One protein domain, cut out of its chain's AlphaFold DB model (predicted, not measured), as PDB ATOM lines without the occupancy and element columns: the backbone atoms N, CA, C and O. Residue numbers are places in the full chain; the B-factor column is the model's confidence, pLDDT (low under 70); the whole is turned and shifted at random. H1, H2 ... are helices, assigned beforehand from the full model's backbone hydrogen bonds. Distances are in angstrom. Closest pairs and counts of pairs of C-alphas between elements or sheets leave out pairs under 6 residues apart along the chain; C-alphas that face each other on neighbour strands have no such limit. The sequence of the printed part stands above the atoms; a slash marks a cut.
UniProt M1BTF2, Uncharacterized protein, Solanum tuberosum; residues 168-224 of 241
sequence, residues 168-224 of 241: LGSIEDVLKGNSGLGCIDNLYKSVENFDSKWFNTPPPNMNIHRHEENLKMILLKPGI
ATOM      1  N   LEU A 168      44.719  10.584 206.964       83.44
ATOM      2  CA  LEU A 168      44.415   9.657 205.866       83.44
ATOM      3  C   LEU A 168      45.416   9.726 204.697       83.44
ATOM      4  O   LEU A 168      45.802   8.693 204.165       83.44
ATOM      5  N   GLY A 169      45.916  10.916 204.348       81.88
ATOM      6  CA  GLY A 169      46.945  11.051 203.306       81.88
ATOM      7  C   GLY A 169      48.262  10.337 203.639       81.88
ATOM      8  O   GLY A 169      48.939   9.862 202.739       81.88
ATOM      9  N   SER A 170      48.608  10.183 204.924       84.31
ATOM     10  CA  SER A 170      49.807   9.445 205.346       84.31
ATOM     11  C   SER A 170      49.610   7.945 205.203       84.31
ATOM     12  O   SER A 170      50.556   7.235 204.873       84.31
ATOM     13  N   ILE A 171      48.386   7.470 205.444       86.12
ATOM     14  CA  ILE A 171      48.001   6.081 205.187       86.12
ATOM     15  C   ILE A 171      48.184   5.802 203.693       86.12
ATOM     16  O   ILE A 171      48.889   4.867 203.320       86.12
ATOM     17  N   GLU A 172      47.650   6.681 202.846       87.69
ATOM     18  CA  GLU A 172      47.779   6.566 201.396       87.69
ATOM     19  C   GLU A 172      49.226   6.666 200.891       87.69
ATOM     20  O   GLU A 172      49.604   5.890 200.018       87.69
ATOM     21  N   ASP A 173      50.083   7.530 201.450       86.94
ATOM     22  CA  ASP A 173      51.507   7.570 201.063       86.94
ATOM     23  C   ASP A 173      52.258   6.299 201.433       86.94
ATOM     24  O   ASP A 173      53.094   5.826 200.655       86.94
ATOM     25  N   VAL A 174      51.961   5.722 202.597       86.81
ATOM     26  CA  VAL A 174      52.548   4.444 203.010       86.81
ATOM     27  C   VAL A 174      52.120   3.320 202.059       86.81
ATOM     28  O   VAL A 174      52.926   2.438 201.763       86.81
ATOM     29  N   LEU A 175      50.898   3.385 201.530       87.50
ATOM     30  CA  LEU A 175      50.305   2.374 200.644       87.50
ATOM     31  C   LEU A 175      50.449   2.692 199.152       87.50
ATOM     32  O   LEU A 175      50.042   1.895 198.304       87.50
ATOM     33  N   LYS A 176      51.018   3.855 198.823       89.25
ATOM     34  CA  LYS A 176      51.161   4.370 197.456       89.25
ATOM     35  C   LYS A 176      49.832   4.447 196.697       89.25
ATOM     36  O   LYS A 176      49.756   4.065 195.529       89.25
ATOM     37  N   GLY A 177      48.785   4.935 197.365       86.31
ATOM     38  CA  GLY A 177      47.463   5.118 196.761       86.31
ATOM     39  C   GLY A 177      46.744   3.806 196.430       86.31
ATOM     40  O   GLY A 177      45.984   3.765 195.463       86.31
ATOM     41  N   ASN A 178      47.079   2.712 197.119       86.31
ATOM     42  CA  ASN A 178      46.478   1.388 196.923       86.31
ATOM     43  C   ASN A 178      45.914   0.846 198.246       86.31
ATOM     44  O   ASN A 178      46.113  -0.322 198.583       86.31
ATOM     45  N   SER A 179      45.260   1.708 199.022       85.06
ATOM     46  CA  SER A 179      44.635   1.343 200.290       85.06
ATOM     47  C   SER A 179      43.365   0.519 200.120       85.06
ATOM     48  O   SER A 179      42.934  -0.143 201.064       85.06
ATOM     49  N   GLY A 180      42.745   0.564 198.940       82.50
ATOM     50  CA  GLY A 180      41.438  -0.037 198.742       82.50
ATOM     51  C   GLY A 180      40.277   0.823 199.152       82.50
ATOM     52  O   GLY A 180      39.146   0.351 199.154       82.50
ATOM     53  N   LEU A 181      40.535   2.082 199.476       82.94
ATOM     54  CA  LEU A 181      39.498   3.066 199.718       82.94
ATOM     55  C   LEU A 181      39.043   3.742 198.420       82.94
ATOM     56  O   LEU A 181      38.386   4.779 198.485       82.94
ATOM     57  N   GLY A 182      39.369   3.178 197.248       83.56
ATOM     58  CA  GLY A 182      38.761   3.446 195.941       83.56
ATOM     59  C   GLY A 182      38.758   4.924 195.544       83.56
ATOM     60  O   GLY A 182      39.644   5.404 194.845       83.56
ATOM     61  N   CYS A 183      37.751   5.669 195.996       83.19
ATOM     62  CA  CYS A 183      37.694   7.121 195.840       83.19
ATOM     63  C   CYS A 183      38.872   7.845 196.517       83.19
ATOM     64  O   CYS A 183      39.361   8.831 195.970       83.19
ATOM     65  N   ILE A 184      39.339   7.371 197.676       85.88
ATOM     66  CA  ILE A 184      40.467   7.989 198.389       85.88
ATOM     67  C   ILE A 184      41.794   7.674 197.690       85.88
ATOM     68  O   ILE A 184      42.592   8.591 197.505       85.88
ATOM     69  N   ASP A 185      41.978   6.445 197.193       87.25
ATOM     70  CA  ASP A 185      43.113   6.069 196.336       87.25
ATOM     71  C   ASP A 185      43.226   7.021 195.134       87.25
ATOM     72  O   ASP A 185      44.289   7.569 194.832       87.25
ATOM     73  N   ASN A 186      42.093   7.263 194.464       88.69
ATOM     74  CA  ASN A 186      42.007   8.173 193.325       88.69
ATOM     75  C   ASN A 186      42.309   9.622 193.721       88.69
ATOM     76  O   ASN A 186      42.999  10.326 192.979       88.69
ATOM     77  N   LEU A 187      41.816  10.077 194.876       87.75
ATOM     78  CA  LEU A 187      42.088  11.419 195.386       87.75
ATOM     79  C   LEU A 187      43.583  11.607 195.681       87.75
ATOM     80  O   LEU A 187      44.164  12.605 195.252       87.75
ATOM     81  N   TYR A 188      44.223  10.634 196.336       91.31
ATOM     82  CA  TYR A 188      45.664  10.651 196.595       91.31
ATOM     83  C   TYR A 188      46.472  10.669 195.290       91.31
ATOM     84  O   TYR A 188      47.292  11.567 195.083       91.31
ATOM     85  N   LYS A 189      46.181   9.741 194.366       91.06
ATOM     86  CA  LYS A 189      46.830   9.661 193.043       91.06
ATOM     87  C   LYS A 189      46.642  10.938 192.227       91.06
ATOM     88  O   LYS A 189      47.543  11.346 191.500       91.06
ATOM     89  N   SER A 190      45.492  11.601 192.361       89.19
ATOM     90  CA  SER A 190      45.258  12.899 191.725       89.19
ATOM     91  C   SER A 190      46.269  13.923 192.229       89.19
ATOM     92  O   SER A 190      47.001  14.492 191.423       89.19
ATOM     93  N   VAL A 191      46.372  14.106 193.552       88.88
ATOM     94  CA  VAL A 191      47.353  15.017 194.166       88.88
ATOM     95  C   VAL A 191      48.779  14.649 193.755       88.88
ATOM     96  O   VAL A 191      49.554  15.549 193.448       88.88
ATOM     97  N   GLU A 192      49.123  13.360 193.700       89.69
ATOM     98  CA  GLU A 192      50.454  12.877 193.302       89.69
ATOM     99  C   GLU A 192      50.806  13.286 191.865       89.69
ATOM    100  O   GLU A 192      51.912  13.775 191.610       89.69
ATOM    101  N   ASN A 193      49.838  13.189 190.954       89.06
ATOM    102  CA  ASN A 193      49.997  13.512 189.538       89.06
ATOM    103  C   ASN A 193      49.924  15.019 189.225       89.06
ATOM    104  O   ASN A 193      50.395  15.439 188.167       89.06
ATOM    105  N   PHE A 194      49.367  15.855 190.110       84.38
ATOM    106  CA  PHE A 194      49.297  17.304 189.882       84.38
ATOM    107  C   PHE A 194      50.687  17.950 189.865       84.38
ATOM    108  O   PHE A 194      51.487  17.753 190.774       84.38
ATOM    109  N   ASP A 195      50.979  18.784 188.870       83.25
ATOM    110  CA  ASP A 195      52.221  19.567 188.838       83.25
ATOM    111  C   ASP A 195      52.291  20.530 190.043       83.25
ATOM    112  O   ASP A 195      51.322  21.223 190.363       83.25
ATOM    113  N   SER A 196      53.447  20.575 190.713       81.50
ATOM    114  CA  SER A 196      53.695  21.406 191.899       81.50
ATOM    115  C   SER A 196      53.440  22.898 191.657       81.50
ATOM    116  O   SER A 196      53.118  23.608 192.606       81.50
ATOM    117  N   LYS A 197      53.536  23.382 190.410       83.62
ATOM    118  CA  LYS A 197      53.274  24.792 190.062       83.62
ATOM    119  C   LYS A 197      51.834  25.246 190.322       83.62
ATOM    120  O   LYS A 197      51.586  26.442 190.422       83.62
ATOM    121  N   TRP A 198      50.890  24.307 190.401       77.94
ATOM    122  CA  TRP A 198      49.479  24.598 190.677       77.94
ATOM    123  C   TRP A 198      49.179  24.745 192.168       77.94
ATOM    124  O   TRP A 198      48.053  25.061 192.548       77.94
ATOM    125  N   PHE A 199      50.172  24.509 193.021       78.75
ATOM    126  CA  PHE A 199      50.054  24.675 194.455       78.75
ATOM    127  C   PHE A 199      50.576  26.050 194.857       78.75
ATOM    128  O   PHE A 199      51.637  26.482 194.408       78.75
ATOM    129  N   ASN A 200      49.845  26.723 195.744       75.62
ATOM    130  CA  ASN A 200      50.297  27.989 196.307       75.62
ATOM    131  C   ASN A 200      51.611  27.804 197.080       75.62
ATOM    132  O   ASN A 200      51.903  26.736 197.628       75.62
ATOM    133  N   THR A 201      52.380  28.881 197.182       72.75
ATOM    134  CA  THR A 201      53.496  28.943 198.125       72.75
ATOM    135  C   THR A 201      52.956  28.920 199.560       72.75
ATOM    136  O   THR A 201      51.963  29.601 199.837       72.75
ATOM    137  N   PRO A 202      53.579  28.167 200.484       67.19
ATOM    138  CA  PRO A 202      53.197  28.200 201.892       67.19
ATOM    139  C   PRO A 202      53.279  29.627 202.462       67.19
ATOM    140  O   PRO A 202      54.135  30.404 202.029       67.19
ATOM    141  N   PRO A 203      52.418  29.997 203.428       64.25
ATOM    142  CA  PRO A 203      52.489  31.313 204.047       64.25
ATOM    143  C   PRO A 203      53.821  31.485 204.806       64.25
ATOM    144  O   PRO A 203      54.296  30.520 205.410       64.25
ATOM    145  N   PRO A 204      54.395  32.705 204.847       61.25
ATOM    146  CA  PRO A 204      55.719  32.963 205.430       61.25
ATOM    147  C   PRO A 204      55.841  32.583 206.915       61.25
ATOM    148  O   PRO A 204      56.938  32.380 207.419       61.25
ATOM    149  N   ASN A 205      54.708  32.481 207.611       60.12
ATOM    150  CA  ASN A 205      54.613  32.264 209.054       60.12
ATOM    151  C   ASN A 205      54.501  30.773 209.414       60.12
ATOM    152  O   ASN A 205      54.382  30.419 210.586       60.12
ATOM    153  N   MET A 206      54.443  29.894 208.412       61.19
ATOM    154  CA  MET A 206      54.453  28.459 208.639       61.19
ATOM    155  C   MET A 206      55.898  28.071 208.971       61.19
ATOM    156  O   MET A 206      56.779  28.276 208.142       61.19
ATOM    157  N   ASN A 207      56.148  27.553 210.183       52.00
ATOM    158  CA  ASN A 207      57.463  27.088 210.659       52.00
ATOM    159  C   ASN A 207      57.938  25.851 209.866       52.00
ATOM    160  O   ASN A 207      58.093  24.753 210.385       52.00
ATOM    161  N   ILE A 208      58.166  26.004 208.567       54.09
ATOM    162  CA  ILE A 208      58.659  24.946 207.695       54.09
ATOM    163  C   ILE A 208      60.186  24.988 207.770       54.09
ATOM    164  O   ILE A 208      60.864  25.524 206.903       54.09
ATOM    165  N   HIS A 209      60.761  24.416 208.829       49.19
ATOM    166  CA  HIS A 209      62.219  24.300 208.986       49.19
ATOM    167  C   HIS A 209      62.880  23.285 208.022       49.19
ATOM    168  O   HIS A 209      64.017  22.867 208.245       49.19
ATOM    169  N   ARG A 210      62.210  22.873 206.939       51.00
ATOM    170  CA  ARG A 210      62.800  22.038 205.885       51.00
ATOM    171  C   ARG A 210      62.663  22.705 204.527       51.00
ATOM    172  O   ARG A 210      61.572  23.036 204.085       51.00
ATOM    173  N   HIS A 211      63.801  22.841 203.865       44.53
ATOM    174  CA  HIS A 211      64.051  23.653 202.680       44.53
ATOM    175  C   HIS A 211      63.252  23.306 201.398       44.53
ATOM    176  O   HIS A 211      63.552  23.892 200.365       44.53
ATOM    177  N   GLU A 212      62.256  22.403 201.412       51.72
ATOM    178  CA  GLU A 212      61.592  21.897 200.186       51.72
ATOM    179  C   GLU A 212      60.131  21.396 200.362       51.72
ATOM    180  O   GLU A 212      59.651  20.592 199.562       51.72
ATOM    181  N   GLU A 213      59.371  21.810 201.383       58.91
ATOM    182  CA  GLU A 213      57.979  21.330 201.533       58.91
ATOM    183  C   GLU A 213      56.961  22.297 200.891       58.91
ATOM    184  O   GLU A 213      56.528  23.275 201.497       58.91
ATOM    185  N   ASN A 214      56.562  22.022 199.643       72.12
ATOM    186  CA  ASN A 214      55.426  22.690 198.990       72.12
ATOM    187  C   ASN A 214      54.073  22.100 199.464       72.12
ATOM    188  O   ASN A 214      54.015  21.005 200.028       72.12
ATOM    189  N   LEU A 215      52.953  22.801 199.232       74.75
ATOM    190  CA  LEU A 215      51.627  22.349 199.696       74.75
ATOM    191  C   LEU A 215      51.207  20.979 199.121       74.75
ATOM    192  O   LEU A 215      50.434  20.261 199.753       74.75
ATOM    193  N   LYS A 216      51.752  20.579 197.963       82.38
ATOM    194  CA  LYS A 216      51.555  19.236 197.397       82.38
ATOM    195  C   LYS A 216      52.113  18.162 198.328       82.38
ATOM    196  O   LYS A 216      51.411  17.215 198.676       82.38
ATOM    197  N   MET A 217      53.346  18.342 198.801       79.44
ATOM    198  CA  MET A 217      53.974  17.432 199.764       79.44
ATOM    199  C   MET A 217      53.204  17.359 201.078       79.44
ATOM    200  O   MET A 217      53.192  16.313 201.721       79.44
ATOM    201  N   ILE A 218      52.513  18.433 201.456       78.31
ATOM    202  CA  ILE A 218      51.705  18.459 202.669       78.31
ATOM    203  C   ILE A 218      50.485  17.531 202.580       78.31
ATOM    204  O   ILE A 218      50.103  16.933 203.587       78.31
ATOM    205  N   LEU A 219      49.878  17.424 201.402       78.56
ATOM    206  CA  LEU A 219      48.730  16.550 201.159       78.56
ATOM    207  C   LEU A 219      49.152  15.094 200.954       78.56
ATOM    208  O   LEU A 219      48.468  14.199 201.441       78.56
ATOM    209  N   LEU A 220      50.282  14.871 200.272       82.88
ATOM    210  CA  LEU A 220      50.828  13.527 200.069       82.88
ATOM    211  C   LEU A 220      51.392  12.958 201.366       82.88
ATOM    212  O   LEU A 220      51.186  11.798 201.665       82.88
ATOM    213  N   LYS A 221      52.078  13.768 202.175       78.62
ATOM    214  CA  LYS A 221      52.718  13.322 203.419       78.62
ATOM    215  C   LYS A 221      52.273  14.203 204.583       78.62
ATOM    216  O   LYS A 221      53.045  15.049 205.057       78.62
ATOM    217  N   PRO A 222      51.007  14.081 205.018       72.62
ATOM    218  CA  PRO A 222      50.509  14.870 206.117       72.62
ATOM    219  C   PRO A 222      51.298  14.604 207.400       72.62
ATOM    220  O   PRO A 222      51.635  13.476 207.754       72.62
ATOM    221  N   GLY A 223      51.640  15.683 208.097       63.34
ATOM    222  CA  GLY A 223      52.260  15.580 209.408       63.34
ATOM    223  C   GLY A 223      51.251  15.025 210.398       63.34
ATOM    224  O   GLY A 223      50.092  15.434 210.394       63.34
ATOM    225  N   ILE A 224      51.702  14.115 211.249       59.50
ATOM    226  CA  ILE A 224      50.933  13.647 212.403       59.50
ATOM    227  C   ILE A 224      50.946  14.749 213.472       59.50
ATOM    228  O   ILE A 224      51.927  15.495 213.573       59.50
TER     229      ILE A 224
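This is residues 168 to 224 of the 241 residues of an uncharacterized protein of Solanum tuberosum (UniProt M1BTF2). Three short helices pack together as a small triangle, each against the other two at a wide angle, and a long loop between H2 and H3 reaches away from them. The longest helix, H2, folds back into H3 as a helical hairpin whose two helices are joined by that loop, residues 194 to 214; H1 packs across both helices, and residues 203 to 212 of the loop stick out at one end of the longest axis. The printed part has 57 residues with three named helices, H1, H2 and H3 in that order along the chain, and no named strand; the class is all helix, though under half of the residues, 25 of 57, are in named elements. The whole is only just compact, close to loose, with a radius of gyration of the C-alphas of 12.2 A, and it is only just elongated, spanning 36 by 24 by 14 A.

Begin with H2, residues 183 to 193, the longest helix by residues. Look from there to H3, residues 215 to 220: the two touch, and their closest C-alphas are those of Val 191 and Lys 216, 6.8 A apart. They run opposite ways at a steep tilt of 43 degrees and form a helical hairpin, with a long link of 21 residues between them. Next look at H1, residues 168 to 175, which touches H2; the closest C-alphas are those of Glu 172 and Tyr 188, 6.6 A apart. The lines of H1 and H2 stand about perpendicular, at 75 degrees. H1 also touches H3, where the closest C-alphas, those of Gly 169 and Leu 220, are 5.6 A apart. H1 and H3 run the same way at a steep tilt of 62 degrees. The helix packing is mostly crossed, with 0 of the 3 touching pairs at a shallow tilt. Centre to centre, H1 is 10.4 A from H2 and 11.5 A from H3, and H2 is 11.6 A from H3. On the backbone, every O i to N i+4 pair inside H1, H2 and H3 is within hydrogen-bond range.

Find C-alpha 183 at (37.694, 7.121, 195.840); from there H2 runs for 11 residues to C-alpha 193 at (49.997, 13.512, 189.538), 15.2 A from first to last C-alpha. Go back to the first printed residue, Leu 168, with its C-alpha at (44.415, 9.657, 205.866); H1 begins here and ends at Leu 175 after 8 residues and 10.7 A. Then go to Leu 215, where H3 begins; its 6 residues measure 8.9 A and end at C-alpha 220, at (50.828, 13.527, 200.069).

The two C-alphas farthest apart are those of Gly 180 and Pro 204, at 36.6 A, while the first and last printed C-alphas, those of Leu 168 and Ile 224, are 10.1 A apart. The printed part runs from 168 to 224 and has no cut. The link from H1 to H2, with 7 residues between them, is short; the link from H2 to H3 is long, and the C-alphas of its residues 194 to 214 lie 9 to 20 A from the mean of all C-alphas. Look along it for residues 203 to 212, which stand free. Without them the body has 47 residues, spans 31 by 22 by 12 A and has a radius of gyration of 10.5 A. In the B-factor column the mean pLDDT of the printed part is 77.0; the model's confidence is low, under 70, at 14 residues, namely 202 to 213 and 223 to 224.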